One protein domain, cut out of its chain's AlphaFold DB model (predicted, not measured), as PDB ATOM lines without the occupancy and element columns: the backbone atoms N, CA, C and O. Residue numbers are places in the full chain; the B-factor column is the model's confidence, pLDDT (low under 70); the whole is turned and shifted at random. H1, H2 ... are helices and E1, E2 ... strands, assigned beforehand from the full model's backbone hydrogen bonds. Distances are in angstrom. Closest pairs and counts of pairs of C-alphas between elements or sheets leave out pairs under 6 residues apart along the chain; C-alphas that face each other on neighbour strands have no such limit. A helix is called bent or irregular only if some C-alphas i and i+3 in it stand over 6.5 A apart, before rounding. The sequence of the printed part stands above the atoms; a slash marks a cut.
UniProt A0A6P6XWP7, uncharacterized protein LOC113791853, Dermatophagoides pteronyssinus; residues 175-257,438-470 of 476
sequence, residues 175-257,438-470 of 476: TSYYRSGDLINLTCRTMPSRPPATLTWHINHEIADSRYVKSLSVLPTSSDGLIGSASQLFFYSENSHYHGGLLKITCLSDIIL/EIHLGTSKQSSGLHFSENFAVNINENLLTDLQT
ATOM      1  N   THR A 175      80.416  99.262 309.659       59.03
ATOM      2  CA  THR A 175      79.650  99.884 308.584       59.03
ATOM      3  C   THR A 175      78.168  99.700 308.865       59.03
ATOM      4  O   THR A 175      77.694  98.571 308.938       59.03
ATOM      5  N   SER A 176      77.401 100.790 308.898       65.19
ATOM      6  CA  SER A 176      75.928 100.794 308.975       65.19
ATOM      7  C   SER A 176      75.223 100.216 307.732       65.19
ATOM      8  O   SER A 176      74.021 100.409 307.540       65.19
ATOM      9  N   TYR A 177      75.968  99.518 306.873       69.69
ATOM     10  CA  TYR A 177      75.486  98.900 305.651       69.69
ATOM     11  C   TYR A 177      75.085  97.445 305.912       69.69
ATOM     12  O   TYR A 177      75.950  96.597 306.115       69.69
ATOM     13  N   TYR A 178      73.782  97.171 305.867       73.94
ATOM     14  CA  TYR A 178      73.205  95.837 306.026       73.94
ATOM     15  C   TYR A 178      72.192  95.581 304.915       73.94
ATOM     16  O   TYR A 178      71.318  96.410 304.654       73.94
ATOM     17  N   ARG A 179      72.303  94.430 304.260       73.62
ATOM     18  CA  ARG A 179      71.363  93.921 303.260       73.62
ATOM     19  C   ARG A 179      70.364  92.977 303.912       73.62
ATOM     20  O   ARG A 179      70.683  92.321 304.894       73.62
ATOM     21  N   SER A 180      69.183  92.849 303.308       80.44
ATOM     22  CA  SER A 180      68.250  91.786 303.690       80.44
ATOM     23  C   SER A 180      68.946  90.426 303.611       80.44
ATOM     24  O   SER A 180      69.616  90.125 302.623       80.44
ATOM     25  N   GLY A 181      68.745  89.605 304.637       83.25
ATOM     26  CA  GLY A 181      69.422  88.326 304.833       83.25
ATOM     27  C   GLY A 181      70.699  88.424 305.666       83.25
ATOM     28  O   GLY A 181      71.193  87.390 306.113       83.25
ATOM     29  N   ASP A 182      71.215  89.628 305.934       85.12
ATOM     30  CA  ASP A 182      72.367  89.796 306.816       85.12
ATOM     31  C   ASP A 182      71.968  89.536 308.270       85.12
ATOM     32  O   ASP A 182      70.875  89.899 308.723       85.12
ATOM     33  N   LEU A 183      72.897  88.931 309.011       87.06
ATOM     34  CA  LEU A 183      72.781  88.746 310.448       87.06
ATOM     35  C   LEU A 183      73.042  90.078 311.158       87.06
ATOM     36  O   LEU A 183      74.172  90.574 311.191       87.06
ATOM     37  N   ILE A 184      72.005  90.625 311.778       88.88
ATOM     38  CA  ILE A 184      72.130  91.721 312.731       88.88
ATOM     39  C   ILE A 184      72.596  91.119 314.050       88.88
ATOM     40  O   ILE A 184      71.964  90.196 314.554       88.88
ATOM     41  N   ASN A 185      73.703  91.616 314.599       90.50
ATOM     42  CA  ASN A 185      74.231  91.188 315.892       90.50
ATOM     43  C   ASN A 185      74.746  92.407 316.659       90.50
ATOM     44  O   ASN A 185      75.824  92.935 316.377       90.50
ATOM     45  N   LEU A 186      73.947  92.866 317.614       91.62
ATOM     46  CA  LEU A 186      74.179  94.093 318.360       91.62
ATOM     47  C   LEU A 186      74.252  93.782 319.853       91.62
ATOM     48  O   LEU A 186      73.477  92.978 320.365       91.62
ATOM     49  N   THR A 187      75.152  94.448 320.568       92.69
ATOM     50  CA  THR A 187      75.132  94.507 322.033       92.69
ATOM     51  C   THR A 187      74.766  95.914 322.462       92.69
ATOM     52  O   THR A 187      75.419  96.871 322.066       92.69
ATOM     53  N   CYS A 188      73.769  96.040 323.323       93.81
ATOM     54  CA  CYS A 188      73.497  97.265 324.048       93.81
ATOM     55  C   CYS A 188      74.105  97.158 325.445       93.81
ATOM     56  O   CYS A 188      73.927  96.135 326.109       93.81
ATOM     57  N   ARG A 189      74.838  98.184 325.880       94.12
ATOM     58  CA  ARG A 189      75.461  98.274 327.207       94.12
ATOM     59  C   ARG A 189      75.050  99.560 327.907       94.12
ATOM     60  O   ARG A 189      74.854 100.579 327.258       94.12
ATOM     61  N   THR A 190      74.958  99.522 329.227       94.38
ATOM     62  CA  THR A 190      74.688 100.694 330.072       94.38
ATOM     63  C   THR A 190      75.889 101.001 330.949       94.38
ATOM     64  O   THR A 190      76.666 100.102 331.285       94.38
ATOM     65  N   MET A 191      76.029 102.273 331.319       91.69
ATOM     66  CA  MET A 191      76.945 102.658 332.388       91.69
ATOM     67  C   MET A 191      76.469 102.077 333.731       91.69
ATOM     68  O   MET A 191      75.267 101.851 333.889       91.69
ATOM     69  N   PRO A 192      77.382 101.831 334.690       92.38
ATOM     70  CA  PRO A 192      77.024 101.271 335.990       92.38
ATOM     71  C   PRO A 192      75.979 102.105 336.741       92.38
ATOM     72  O   PRO A 192      76.067 103.332 336.780       92.38
ATOM     73  N   SER A 193      75.008 101.432 337.356       93.19
ATOM     74  CA  SER A 193      73.937 102.044 338.146       93.19
ATOM     75  C   SER A 193      73.536 101.175 339.335       93.19
ATOM     76  O   SER A 193      73.959 100.022 339.463       93.19
ATOM     77  N   ARG A 194      72.705 101.730 340.221       90.38
ATOM     78  CA  ARG A 194      72.024 100.981 341.284       90.38
ATOM     79  C   ARG A 194      70.563 101.450 341.387       90.38
ATOM     80  O   ARG A 194      70.350 102.638 341.623       90.38
ATOM     81  N   PRO A 195      69.568 100.562 341.219       91.19
ATOM     82  CA  PRO A 195      69.714  99.191 340.726       91.19
ATOM     83  C   PRO A 195      70.217  99.153 339.262       91.19
ATOM     84  O   PRO A 195      70.293 100.200 338.605       91.19
ATOM     85  N   PRO A 196      70.605  97.974 338.741       91.62
ATOM     86  CA  PRO A 196      70.992  97.823 337.339       91.62
ATOM     87  C   PRO A 196      69.835  98.205 336.408       91.62
ATOM     88  O   PRO A 196      68.684  97.847 336.660       91.62
ATOM     89  N   ALA A 197      70.133  98.906 335.316       92.94
ATOM     90  CA  ALA A 197      69.113  99.283 334.344       92.94
ATOM     91  C   ALA A 197      68.566  98.070 333.574       92.94
ATOM     92  O   ALA A 197      69.303  97.148 333.215       92.94
ATOM     93  N   THR A 198      67.271  98.087 333.277       93.50
ATOM     94  CA  THR A 198      66.611  97.107 332.411       93.50
ATOM     95  C   THR A 198      66.695  97.575 330.964       93.50
ATOM     96  O   THR A 198      66.430  98.738 330.675       93.50
ATOM     97  N   LEU A 199      67.072  96.673 330.054       94.50
ATOM     98  CA  LEU A 199      67.242  96.978 328.635       94.50
ATOM     99  C   LEU A 199      66.116  96.378 327.791       94.50
ATOM    100  O   LEU A 199      65.866  95.177 327.877       94.50
ATOM    101  N   THR A 200      65.509  97.193 326.926       95.44
ATOM    102  CA  THR A 200      64.455  96.763 325.992       95.44
ATOM    103  C   THR A 200      64.822  97.135 324.560       95.44
ATOM    104  O   THR A 200      65.153  98.284 324.272       95.44
ATOM    105  N   TRP A 201      64.757  96.168 323.644       96.50
ATOM    106  CA  TRP A 201      65.019  96.391 322.222       96.50
ATOM    107  C   TRP A 201      63.735  96.668 321.451       96.50
ATOM    108  O   TRP A 201      62.727  95.993 321.654       96.50
ATOM    109  N   HIS A 202      63.805  97.612 320.518       95.81
ATOM    110  CA  HIS A 202      62.761  97.869 319.538       95.81
ATOM    111  C   HIS A 202      63.315  97.772 318.116       95.81
ATOM    112  O   HIS A 202      64.389  98.308 317.823       95.81
ATOM    113  N   ILE A 203      62.547  97.137 317.235       94.50
ATOM    114  CA  ILE A 203      62.777  97.067 315.791       94.50
ATOM    115  C   ILE A 203      61.653  97.871 315.134       94.50
ATOM    116  O   ILE A 203      60.481  97.552 315.294       94.50
ATOM    117  N   ASN A 204      61.995  98.959 314.440       91.75
ATOM    118  CA  ASN A 204      61.034  99.867 313.800       91.75
ATOM    119  C   ASN A 204      59.905 100.357 314.727       91.75
ATOM    120  O   ASN A 204      58.768 100.515 314.293       91.75
ATOM    121  N   HIS A 205      60.250 100.687 315.978       89.62
ATOM    122  CA  HIS A 205      59.354 101.135 317.061       89.62
ATOM    123  C   HIS A 205      58.544 100.031 317.758       89.62
ATOM    124  O   HIS A 205      58.025 100.280 318.847       89.62
ATOM    125  N   GLU A 206      58.499  98.814 317.223       94.25
ATOM    126  CA  GLU A 206      57.857  97.675 317.886       94.25
ATOM    127  C   GLU A 206      58.841  96.949 318.802       94.25
ATOM    128  O   GLU A 206      60.034  96.890 318.509       94.25
ATOM    129  N   ILE A 207      58.356  96.413 319.927       94.81
ATOM    130  CA  ILE A 207      59.190  95.627 320.846       94.81
ATOM    131  C   ILE A 207      59.719  94.408 320.087       94.81
ATOM    132  O   ILE A 207      58.951  93.677 319.464       94.81
ATOM    133  N   ALA A 208      61.035  94.199 320.138       94.81
ATOM    134  CA  ALA A 208      61.668  93.070 319.475       94.81
ATOM    135  C   ALA A 208      61.122  91.742 320.023       94.81
ATOM    136  O   ALA A 208      60.949  91.579 321.233       94.81
ATOM    137  N   ASP A 209      60.893  90.779 319.130       93.81
ATOM    138  CA  ASP A 209      60.506  89.424 319.514       93.81
ATOM    139  C   ASP A 209      61.548  88.839 320.482       93.81
ATOM    140  O   ASP A 209      62.759  88.940 320.254       93.81
ATOM    141  N   SER A 210      61.088  88.212 321.565       92.50
ATOM    142  CA  SER A 210      61.963  87.661 322.604       92.50
ATOM    143  C   SER A 210      62.938  86.609 322.070       92.50
ATOM    144  O   SER A 210      64.000  86.418 322.654       92.50
ATOM    145  N   ARG A 211      62.638  85.972 320.929       93.50
ATOM    146  CA  ARG A 211      63.539  85.029 320.244       93.50
ATOM    147  C   ARG A 211      64.794  85.692 319.679       93.50
ATOM    148  O   ARG A 211      65.801  85.010 319.507       93.50
ATOM    149  N   TYR A 212      64.740  86.989 319.381       92.88
ATOM    150  CA  TYR A 212      65.881  87.763 318.881       92.88
ATOM    151  C   TYR A 212      66.730  88.344 320.010       92.88
ATOM    152  O   TYR A 212      67.829  88.843 319.772       92.88
ATOM    153  N   VAL A 213      66.218  88.321 321.240       93.75
ATOM    154  CA  VAL A 213      66.827  88.994 322.380       93.75
ATOM    155  C   VAL A 213      67.463  87.963 323.295       93.75
ATOM    156  O   VAL A 213      66.807  87.076 323.835       93.75
ATOM    157  N   LYS A 214      68.764  88.110 323.533       89.00
ATOM    158  CA  LYS A 214      69.414  87.401 324.631       89.00
ATOM    159  C   LYS A 214      69.142  88.158 325.927       89.00
ATOM    160  O   LYS A 214      69.402  89.364 326.002       89.00
ATOM    161  N   SER A 215      68.645  87.431 326.931       75.75
ATOM    162  CA  SER A 215      68.324  87.959 328.259       75.75
ATOM    163  C   SER A 215      69.455  88.793 328.863       75.75
ATOM    164  O   SER A 215      70.634  88.570 328.576       75.75
ATOM    165  N   LEU A 216      69.061  89.736 329.724       73.81
ATOM    166  CA  LEU A 216      69.935  90.671 330.425       73.81
ATOM    167  C   LEU A 216      71.123  89.956 331.084       73.81
ATOM    168  O   LEU A 216      70.945  89.070 331.919       73.81
ATOM    169  N   SER A 217      72.333  90.382 330.737       78.00
ATOM    170  CA  SER A 217      73.546  90.044 331.472       78.00
ATOM    171  C   SER A 217      73.944  91.228 332.339       78.00
ATOM    172  O   SER A 217      74.208  92.320 331.825       78.00
ATOM    173  N   VAL A 218      74.007  90.990 333.642       82.56
ATOM    174  CA  VAL A 218      74.558  91.930 334.612       82.56
ATOM    175  C   VAL A 218      76.079  91.973 334.421       82.56
ATOM    176  O   VAL A 218      76.737  90.931 334.423       82.56
ATOM    177  N   LEU A 219      76.626  93.160 334.160       83.56
ATOM    178  CA  LEU A 219      78.065  93.379 334.003       83.56
ATOM    179  C   LEU A 219      78.766  93.298 335.370       83.56
ATOM    180  O   LEU A 219      78.109  93.488 336.395       83.56
ATOM    181  N   PRO A 220      80.086  93.027 335.407       82.38
ATOM    182  CA  PRO A 220      80.831  92.973 336.659       82.38
ATOM    183  C   PRO A 220      80.621  94.233 337.494       82.38
ATOM    184  O   PRO A 220      80.666  95.346 336.966       82.38
ATOM    185  N   THR A 221      80.405  94.036 338.793       84.38
ATOM    186  CA  THR A 221      80.275  95.126 339.752       84.38
ATOM    187  C   THR A 221      81.545  95.969 339.732       84.38
ATOM    188  O   THR A 221      82.656  95.450 339.861       84.38
ATOM    189  N   SER A 222      81.371  97.270 339.535       83.75
ATOM    190  CA  SER A 222      82.444  98.252 339.622       83.75
ATOM    191  C   SER A 222      82.960  98.346 341.066       83.75
ATOM    192  O   SER A 222      82.308  97.898 342.008       83.75
ATOM    193  N   SER A 223      84.142  98.929 341.267       83.38
ATOM    194  CA  SER A 223      84.766  99.048 342.596       83.38
ATOM    195  C   SER A 223      83.929  99.838 343.610       83.38
ATOM    196  O   SER A 223      84.139  99.717 344.809       83.38
ATOM    197  N   ASP A 224      83.009 100.670 343.129       84.31
ATOM    198  CA  ASP A 224      82.061 101.472 343.905       84.31
ATOM    199  C   ASP A 224      80.723 100.752 344.165       84.31
ATOM    200  O   ASP A 224      79.790 101.352 344.697       84.31
ATOM    201  N   GLY A 225      80.612  99.471 343.797       85.88
ATOM    202  CA  GLY A 225      79.413  98.662 344.013       85.88
ATOM    203  C   GLY A 225      78.294  98.894 342.995       85.88
ATOM    204  O   GLY A 225      77.197  98.351 343.157       85.88
ATOM    205  N   LEU A 226      78.544  99.698 341.955       91.06
ATOM    206  CA  LEU A 226      77.594  99.947 340.874       91.06
ATOM    207  C   LEU A 226      77.660  98.858 339.810       91.06
ATOM    208  O   LEU A 226      78.692  98.221 339.594       91.06
ATOM    209  N   ILE A 227      76.545  98.661 339.119       91.81
ATOM    210  CA  ILE A 227      76.360  97.505 338.256       91.81
ATOM    211  C   ILE A 227      75.823  97.958 336.902       91.81
ATOM    212  O   ILE A 227      74.776  98.595 336.811       91.81
ATOM    213  N   GLY A 228      76.555  97.637 335.836       92.50
ATOM    214  CA  GLY A 228      76.088  97.860 334.471       92.50
ATOM    215  C   GLY A 228      75.218  96.705 333.979       92.50
ATOM    216  O   GLY A 228      75.298  95.581 334.466       92.50
ATOM    217  N   SER A 229      74.434  96.968 332.950       94.62
ATOM    218  CA  SER A 229      73.589  95.985 332.271       94.62
ATOM    219  C   SER A 229      73.931  95.905 330.792       94.62
ATOM    220  O   SER A 229      74.217  96.925 330.158       94.62
ATOM    221  N   ALA A 230      73.857  94.702 330.223       94.81
ATOM    222  CA  ALA A 230      73.997  94.482 328.792       94.81
ATOM    223  C   ALA A 230      72.959  93.492 328.251       94.81
ATOM    224  O   ALA A 230      72.561  92.554 328.938       94.81
ATOM    225  N   SER A 231      72.535  93.688 327.006       95.50
ATOM    226  CA  SER A 231      71.630  92.784 326.288       95.50
ATOM    227  C   SER A 231      72.055  92.685 324.827       95.50
ATOM    228  O   SER A 231      72.566  93.651 324.258       95.50
ATOM    229  N   GLN A 232      71.860  91.514 324.221       94.75
ATOM    230  CA  GLN A 232      72.188  91.277 322.817       94.75
ATOM    231  C   GLN A 232      70.921  91.132 321.982       94.75
ATOM    232  O   GLN A 232      69.992  90.436 322.393       94.75
ATOM    233  N   LEU A 233      70.924  91.748 320.803       94.31
ATOM    234  CA  LEU A 233      69.917  91.570 319.765       94.31
ATOM    235  C   LEU A 233      70.563  90.853 318.582       94.31
ATOM    236  O   LEU A 233      71.544  91.350 318.023       94.31
ATOM    237  N   PHE A 234      70.021  89.699 318.206       92.81
ATOM    238  CA  PHE A 234      70.521  88.897 317.101       92.81
ATOM    239  C   PHE A 234      69.376  88.331 316.252       92.81
ATOM    240  O   PHE A 234      68.539  87.575 316.737       92.81
ATOM    241  N   PHE A 235      69.323  88.693 314.971       92.25
ATOM    242  CA  PHE A 235      68.320  88.180 314.032       92.25
ATOM    243  C   PHE A 235      68.775  88.348 312.584       92.25
ATOM    244  O   PHE A 235      69.614  89.196 312.279       92.25
ATOM    245  N   TYR A 236      68.219  87.544 311.680       91.00
ATOM    246  CA  TYR A 236      68.401  87.752 310.247       91.00
ATOM    247  C   TYR A 236      67.426  88.820 309.770       91.00
ATOM    248  O   TYR A 236      66.221  88.708 309.983       91.00
ATOM    249  N   SER A 237      67.953  89.861 309.136       89.06
ATOM    250  CA  SER A 237      67.123  90.915 308.563       89.06
ATOM    251  C   SER A 237      66.290  90.381 307.390       89.06
ATOM    252  O   SER A 237      66.741  89.548 306.605       89.06
ATOM    253  N   GLU A 238      65.069  90.890 307.240       87.00
ATOM    254  CA  GLU A 238      64.145  90.518 306.158       87.00
ATOM    255  C   GLU A 238      63.679  91.787 305.453       87.00
ATOM    256  O   GLU A 238      63.649  92.851 306.068       87.00
ATOM    257  N   ASN A 239      63.256  91.688 304.191       84.75
ATOM    258  CA  ASN A 239      62.758  92.838 303.428       84.75
ATOM    259  C   ASN A 239      61.604  93.577 304.132       84.75
ATOM    260  O   ASN A 239      61.503  94.795 304.013       84.75
ATOM    261  N   SER A 240      60.767  92.858 304.886       84.62
ATOM    262  CA  SER A 240      59.677  93.405 305.708       84.62
ATOM    263  C   SER A 240      60.162  94.383 306.784       84.62
ATOM    264  O   SER A 240      59.445  95.322 307.120       84.62
ATOM    265  N   HIS A 241      61.385  94.202 307.286       86.38
ATOM    266  CA  HIS A 241      61.987  95.050 308.309       86.38
ATOM    267  C   HIS A 241      62.552  96.369 307.754       86.38
ATOM    268  O   HIS A 241      62.931  97.237 308.536       86.38
ATOM    269  N   TYR A 242      62.640  96.552 306.434       84.19
ATOM    270  CA  TYR A 242      63.197  97.770 305.842       84.19
ATOM    271  C   TYR A 242      62.087  98.701 305.354       84.19
ATOM    272  O   TYR A 242      61.482  98.481 304.303       84.19
ATOM    273  N   HIS A 243      61.871  99.809 306.062       84.19
ATOM    274  CA  HIS A 243      60.948 100.861 305.636       84.19
ATOM    275  C   HIS A 243      61.735 101.969 304.938       84.19
ATOM    276  O   HIS A 243      62.593 102.613 305.535       84.19
ATOM    277  N   GLY A 244      61.498 102.160 303.636       80.44
ATOM    278  CA  GLY A 244      62.285 103.111 302.840       80.44
ATOM    279  C   GLY A 244      63.772 102.738 302.729       80.44
ATOM    280  O   GLY A 244      64.611 103.615 302.554       80.44
ATOM    281  N   GLY A 245      64.108 101.447 302.859       80.44
ATOM    282  CA  GLY A 245      65.490 100.950 302.813       80.44
ATOM    283  C   GLY A 245      66.274 101.093 304.123       80.44
ATOM    284  O   GLY A 245      67.466 100.781 304.140       80.44
ATOM    285  N   LEU A 246      65.615 101.531 305.202       82.81
ATOM    286  CA  LEU A 246      66.195 101.701 306.532       82.81
ATOM    287  C   LEU A 246      65.544 100.755 307.543       82.81
ATOM    288  O   LEU A 246      64.328 100.564 307.557       82.81
ATOM    289  N   LEU A 247      66.386 100.197 308.398       86.62
ATOM    290  CA  LEU A 247      66.045  99.404 309.564       86.62
ATOM    291  C   LEU A 247      66.408 100.222 310.801       86.62
ATOM    292  O   LEU A 247      67.577 100.549 311.021       86.62
ATOM    293  N   LYS A 248      65.412 100.563 311.612       89.81
ATOM    294  CA  LYS A 248      65.599 101.351 312.829       89.81
ATOM    295  C   LYS A 248      65.680 100.426 314.035       89.81
ATOM    296  O   LYS A 248      64.740  99.680 314.303       89.81
ATOM    297  N   ILE A 249      66.776 100.517 314.777       92.44
ATOM    298  CA  ILE A 249      66.988  99.759 316.006       92.44
ATOM    299  C   ILE A 249      67.121 100.732 317.171       92.44
ATOM    300  O   ILE A 249      67.971 101.623 317.147       92.44
ATOM    301  N   THR A 250      66.329 100.523 318.217       94.94
ATOM    302  CA  THR A 250      66.382 101.325 319.442       94.94
ATOM    303  C   THR A 250      66.635 100.415 320.640       94.94
ATOM    304  O   THR A 250      65.979  99.390 320.793       94.94
ATOM    305  N   CYS A 251      67.573 100.798 321.503       94.81
ATOM    306  CA  CYS A 251      67.760 100.215 322.825       94.81
ATOM    307  C   CYS A 251      67.280 101.220 323.876       94.81
ATOM    308  O   CYS A 251      67.836 102.315 323.992       94.81
ATOM    309  N   LEU A 252      66.241 100.850 324.616       94.94
ATOM    310  CA  LEU A 252      65.738 101.572 325.780       94.94
ATOM    311  C   LEU A 252      66.428 101.059 327.043       94.94
ATOM    312  O   LEU A 252      66.693  99.866 327.160       94.94
ATOM    313  N   SER A 253      66.693 101.964 327.977       94.56
ATOM    314  CA  SER A 253      67.259 101.697 329.293       94.56
ATOM    315  C   SER A 253      66.382 102.353 330.350       94.56
ATOM    316  O   SER A 253      66.213 103.577 330.332       94.56
ATOM    317  N   ASP A 254      65.847 101.535 331.251       92.62
ATOM    318  CA  ASP A 254      64.925 101.952 332.303       92.62
ATOM    319  C   ASP A 254      65.432 101.549 333.691       92.62
ATOM    320  O   ASP A 254      65.872 100.415 333.892       92.62
ATOM    321  N   ILE A 255      65.332 102.449 334.673       91.12
ATOM    322  CA  ILE A 255      65.538 102.109 336.090       91.12
ATOM    323  C   ILE A 255      64.235 102.319 336.833       91.12
ATOM    324  O   ILE A 255      63.798 103.446 337.075       91.12
ATOM    325  N   ILE A 256      63.638 101.195 337.213       87.38
ATOM    326  CA  ILE A 256      62.405 101.139 337.976       87.38
ATOM    327  C   ILE A 256      62.759 100.817 339.423       87.38
ATOM    328  O   ILE A 256      63.396  99.808 339.721       87.38
ATOM    329  N   LEU A 257      62.352 101.701 340.324       84.25
ATOM    330  CA  LEU A 257      62.485 101.502 341.754       84.25
ATOM    331  C   LEU A 257      61.199 100.940 342.327       84.25
ATOM    332  O   LEU A 257      60.128 101.517 342.136       84.25
ATOM    333  N   GLU A 438      69.495 105.009 319.616       91.31
ATOM    334  CA  GLU A 438      68.905 104.610 318.352       91.31
ATOM    335  C   GLU A 438      69.967 104.634 317.264       91.31
ATOM    336  O   GLU A 438      70.779 105.559 317.192       91.31
ATOM    337  N   ILE A 439      69.954 103.598 316.433       86.81
ATOM    338  CA  ILE A 439      70.796 103.485 315.249       86.81
ATOM    339  C   ILE A 439      69.937 103.101 314.049       86.81
ATOM    340  O   ILE A 439      68.953 102.364 314.176       86.81
ATOM    341  N   HIS A 440      70.317 103.588 312.873       85.81
ATOM    342  CA  HIS A 440      69.684 103.222 311.610       85.81
ATOM    343  C   HIS A 440      70.668 102.410 310.770       85.81
ATOM    344  O   HIS A 440      71.814 102.811 310.568       85.81
ATOM    345  N   LEU A 441      70.209 101.262 310.287       84.38
ATOM    346  CA  LEU A 441      70.952 100.351 309.423       84.38
ATOM    347  C   LEU A 441      70.332 100.407 308.025       84.38
ATOM    348  O   LEU A 441      69.110 100.396 307.900       84.38
ATOM    349  N   GLY A 442      71.137 100.492 306.967       75.19
ATOM    350  CA  GLY A 442      70.619 100.745 305.619       75.19
ATOM    351  C   GLY A 442      71.227  99.873 304.528       75.19
ATOM    352  O   GLY A 442      72.335  99.363 304.660       75.19
ATOM    353  N   THR A 443      70.503  99.745 303.415       66.50
ATOM    354  CA  THR A 443      70.879  98.905 302.258       66.50
ATOM    355  C   THR A 443      71.601  99.671 301.135       66.50
ATOM    356  O   THR A 443      72.024  99.058 300.147       66.50
ATOM    357  N   SER A 444      71.786 100.997 301.262       56.31
ATOM    358  CA  SER A 444      72.442 101.866 300.263       56.31
ATOM    359  C   SER A 444      73.704 102.563 300.812       56.31
ATOM    360  O   SER A 444      73.808 102.841 302.003       56.31
ATOM    361  N   LYS A 445      74.677 102.900 299.950       50.81
ATOM    362  CA  LYS A 445      75.882 103.662 300.358       50.81
ATOM    363  C   LYS A 445      75.582 105.111 300.798       50.81
ATOM    364  O   LYS A 445      76.441 105.736 301.402       50.81
ATOM    365  N   GLN A 446      74.386 105.648 300.519       46.75
ATOM    366  CA  GLN A 446      73.957 106.982 300.978       46.75
ATOM    367  C   GLN A 446      73.429 106.989 302.423       46.75
ATOM    368  O   GLN A 446      73.400 108.043 303.047       46.75
ATOM    369  N   SER A 447      73.056 105.828 302.979       44.09
ATOM    370  CA  SER A 447      72.665 105.675 304.395       44.09
ATOM    371  C   SER A 447      73.859 105.476 305.344       44.09
ATOM    372  O   SER A 447      73.692 105.380 306.560       44.09
ATOM    373  N   SER A 448      75.078 105.434 304.800       38.34
ATOM    374  CA  SER A 448      76.329 105.303 305.543       38.34
ATOM    375  C   SER A 448      76.684 106.620 306.247       38.34
ATOM    376  O   SER A 448      77.473 107.405 305.734       38.34
ATOM    377  N   GLY A 449      76.071 106.887 307.404       39.19
ATOM    378  CA  GLY A 449      76.459 108.019 308.260       39.19
ATOM    379  C   GLY A 449      75.372 108.613 309.159       39.19
ATOM    380  O   GLY A 449      75.665 109.532 309.919       39.19
ATOM    381  N   LEU A 450      74.131 108.120 309.119       40.25
ATOM    382  CA  LEU A 450      73.040 108.679 309.926       40.25
ATOM    383  C   LEU A 450      73.007 108.064 311.335       40.25
ATOM    384  O   LEU A 450      72.109 107.307 311.689       40.25
ATOM    385  N   HIS A 451      73.993 108.417 312.161       39.66
ATOM    386  CA  HIS A 451      73.862 108.324 313.616       39.66
ATOM    387  C   HIS A 451      72.998 109.502 314.094       39.66
ATOM    388  O   HIS A 451      73.508 110.546 314.497       39.66
ATOM    389  N   PHE A 452      71.672 109.369 314.025       38.94
ATOM    390  CA  PHE A 452      70.780 110.337 314.663       38.94
ATOM    391  C   PHE A 452      70.687 110.030 316.161       38.94
ATOM    392  O   PHE A 452      69.894 109.212 316.619       38.94
ATOM    393  N   SER A 453      71.541 110.693 316.938       34.62
ATOM    394  CA  SER A 453      71.416 110.754 318.392       34.62
ATOM    395  C   SER A 453      70.418 111.848 318.763       34.62
ATOM    396  O   SER A 453      70.815 112.983 319.018       34.62
ATOM    397  N   GLU A 454      69.128 111.531 318.826       33.03
ATOM    398  CA  GLU A 454      68.199 112.402 319.548       33.03
ATOM    399  C   GLU A 454      68.437 112.253 321.055       33.03
ATOM    400  O   GLU A 454      68.209 111.193 321.646       33.03
ATOM    401  N   ASN A 455      68.923 113.326 321.681       30.77
ATOM    402  CA  ASN A 455      69.113 113.408 323.124       30.77
ATOM    403  C   ASN A 455      67.761 113.617 323.814       30.77
ATOM    404  O   ASN A 455      67.350 114.746 324.058       30.77
ATOM    405  N   PHE A 456      67.097 112.525 324.180       35.19
ATOM    406  CA  PHE A 456      66.080 112.536 325.229       35.19
ATOM    407  C   PHE A 456      66.561 111.651 326.379       35.19
ATOM    408  O   PHE A 456      66.050 110.560 326.608       35.19
ATOM    409  N   ALA A 457      67.593 112.109 327.089       32.59
ATOM    410  CA  ALA A 457      67.771 111.699 328.474       32.59
ATOM    411  C   ALA A 457      66.819 112.577 329.286       32.59
ATOM    412  O   ALA A 457      67.172 113.687 329.685       32.59
ATOM    413  N   VAL A 458      65.577 112.125 329.465       37.75
ATOM    414  CA  VAL A 458      64.699 112.774 330.436       37.75
ATOM    415  C   VAL A 458      65.169 112.276 331.789       37.75
ATOM    416  O   VAL A 458      64.713 111.257 332.299       37.75
ATOM    417  N   ASN A 459      66.125 112.998 332.366       39.62
ATOM    418  CA  ASN A 459      66.300 112.944 333.800       39.62
ATOM    419  C   ASN A 459      64.997 113.524 334.362       39.62
ATOM    420  O   ASN A 459      64.769 114.729 334.279       39.62
ATOM    421  N   ILE A 460      64.100 112.675 334.872       45.19
ATOM    422  CA  ILE A 460      62.769 113.084 335.374       45.19
ATOM    423  C   ILE A 460      62.905 114.039 336.597       45.19
ATOM    424  O   ILE A 460      61.925 114.504 337.177       45.19
ATOM    425  N   ASN A 461      64.138 114.403 336.963       41.84
ATOM    426  CA  ASN A 461      64.518 115.290 338.048       41.84
ATOM    427  C   ASN A 461      63.980 116.726 337.992       41.84
ATOM    428  O   ASN A 461      63.904 117.331 339.057       41.84
ATOM    429  N   GLU A 462      63.565 117.298 336.856       34.53
ATOM    430  CA  GLU A 462      63.219 118.737 336.863       34.53
ATOM    431  C   GLU A 462      61.914 119.096 337.599       34.53
ATOM    432  O   GLU A 462      61.768 120.235 338.027       34.53
ATOM    433  N   ASN A 463      61.019 118.138 337.877       31.27
ATOM    434  CA  ASN A 463      59.800 118.383 338.677       31.27
ATOM    435  C   ASN A 463      59.667 117.486 339.921       31.27
ATOM    436  O   ASN A 463      58.640 117.501 340.595       31.27
ATOM    437  N   LEU A 464      60.695 116.696 340.239       37.75
ATOM    438  CA  LEU A 464      60.675 115.760 341.370       37.75
ATOM    439  C   LEU A 464      61.389 116.303 342.620       37.75
ATOM    440  O   LEU A 464      61.197 115.791 343.725       37.75
ATOM    441  N   LEU A 465      62.184 117.364 342.448       34.25
ATOM    442  CA  LEU A 465      62.949 118.022 343.508       34.25
ATOM    443  C   LEU A 465      62.043 118.711 344.546       34.25
ATOM    444  O   LEU A 465      62.464 118.918 345.676       34.25
ATOM    445  N   THR A 466      60.778 119.011 344.238       32.09
ATOM    446  CA  THR A 466      59.866 119.650 345.204       32.09
ATOM    447  C   THR A 466      59.140 118.671 346.131       32.09
ATOM    448  O   THR A 466      58.849 119.040 347.266       32.09
ATOM    449  N   ASP A 467      58.905 117.420 345.720       30.30
ATOM    450  CA  ASP A 467      58.200 116.431 346.561       30.30
ATOM    451  C   ASP A 467      59.146 115.462 347.305       30.30
ATOM    452  O   ASP A 467      58.725 114.862 348.290       30.30
ATOM    453  N   LEU A 468      60.419 115.330 346.892       36.97
ATOM    454  CA  LEU A 468      61.418 114.477 347.571       36.97
ATOM    455  C   LEU A 468      62.571 115.246 348.253       36.97
ATOM    456  O   LEU A 468      63.252 114.658 349.088       36.97
ATOM    457  N   GLN A 469      62.791 116.540 347.960       31.31
ATOM    458  CA  GLN A 469      63.809 117.365 348.649       31.31
ATOM    459  C   GLN A 469      63.243 118.412 349.616       31.31
ATOM    460  O   GLN A 469      63.997 119.220 350.166       31.31
ATOM    461  N   THR A 470      61.938 118.428 349.886       29.75
ATOM    462  CA  THR A 470      61.358 119.384 350.848       29.75
ATOM    463  C   THR A 470      61.846 119.180 352.293       29.75
ATOM    464  O   THR A 470      61.598 120.024 353.146       29.75
TER     465      THR A 470
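Overview. This is residues 175 to 257 and 438 to 470 of the 476 residues of the protein "uncharacterized protein LOC113791853" of Dermatophagoides pteronyssinus (UniProt A0A6P6XWP7). Two small three-stranded sheets lie face to face as a sandwich, one made of E1, E4 and E3, the other of E2, E5 and E6. From the second sheet's edge strand E6 a long stretch without named elements leads to a tail, residues 455 to 470, which sticks out free and holds the two short helices H1 and H2. The 116 printed residues run E1 E2 E3 E4 E5 E6 H1 H2; the sheet orders are E1-E4-E3 and E2-E5-E6, both antiparallel. The class is mostly strand, with under half of the residues in named elements. The whole is loose, with a radius of gyration of the C-alphas of 17.0 A, and elongated, spanning 54 by 30 by 23 A.

Arrangement. E5, residues 246 to 257, is the inner strand between E2, residues 198 to 203, and E6, residues 438 to 442. N 200 and O 252 are within hydrogen-bond range at 2.9 A, as are N 247 and O 441 at 2.8 A. In the other sheet E4, residues 229 to 236, is the inner strand between E1, residues 183 to 189, and E3, residues 213 to 218. N 186 and O 233 are 2.9 A apart, and N 217 and O 230 are 2.8 A apart. E3 and E4 form a hairpin. The sheets' best planes are 2 degrees apart, and the strands of the one stand at 24 degrees to those of the other. Between the sheets, the closest C-alphas of E2 and E4 are those of Leu 199 and Ser 231, 6.5 A apart. H1, residues 460 to 463, and H2, residues 465 to 468, meet only through their link and are on neither sheet. Both are too short for an O i to N i+4 pair, and each has 0 of 1 O i to N i+3 pairs within range.

Along the chain. E5 is the longest strand, 35.4 A, from C-alpha 246 at (66.195, 101.701, 306.532). E4 measures 24.1 A, E1 19.5 A, E2 17.1 A, E3 14.8 A and E6 13.4 A. E1 begins at C-alpha 183, (72.781, 88.746, 310.448). H1, 6.9 A from C-alpha 460 to 463, is only just irregular. H2, 5.6 A, ends at C-alpha 468, (61.418, 114.477, 347.571).

Size, cuts and confidence. The C-alphas of Gly 181 and Thr 470, the two farthest apart, are 56.1 A apart. Residues 258 to 437 are not printed, and C-alphas 257 and 438 are 24.5 A apart across the cut. The link E6 to H1 is long, with 17 residues. Mean pLDDT of the printed part is 76.2; residues 175 to 177 and 443 to 470 are under 70.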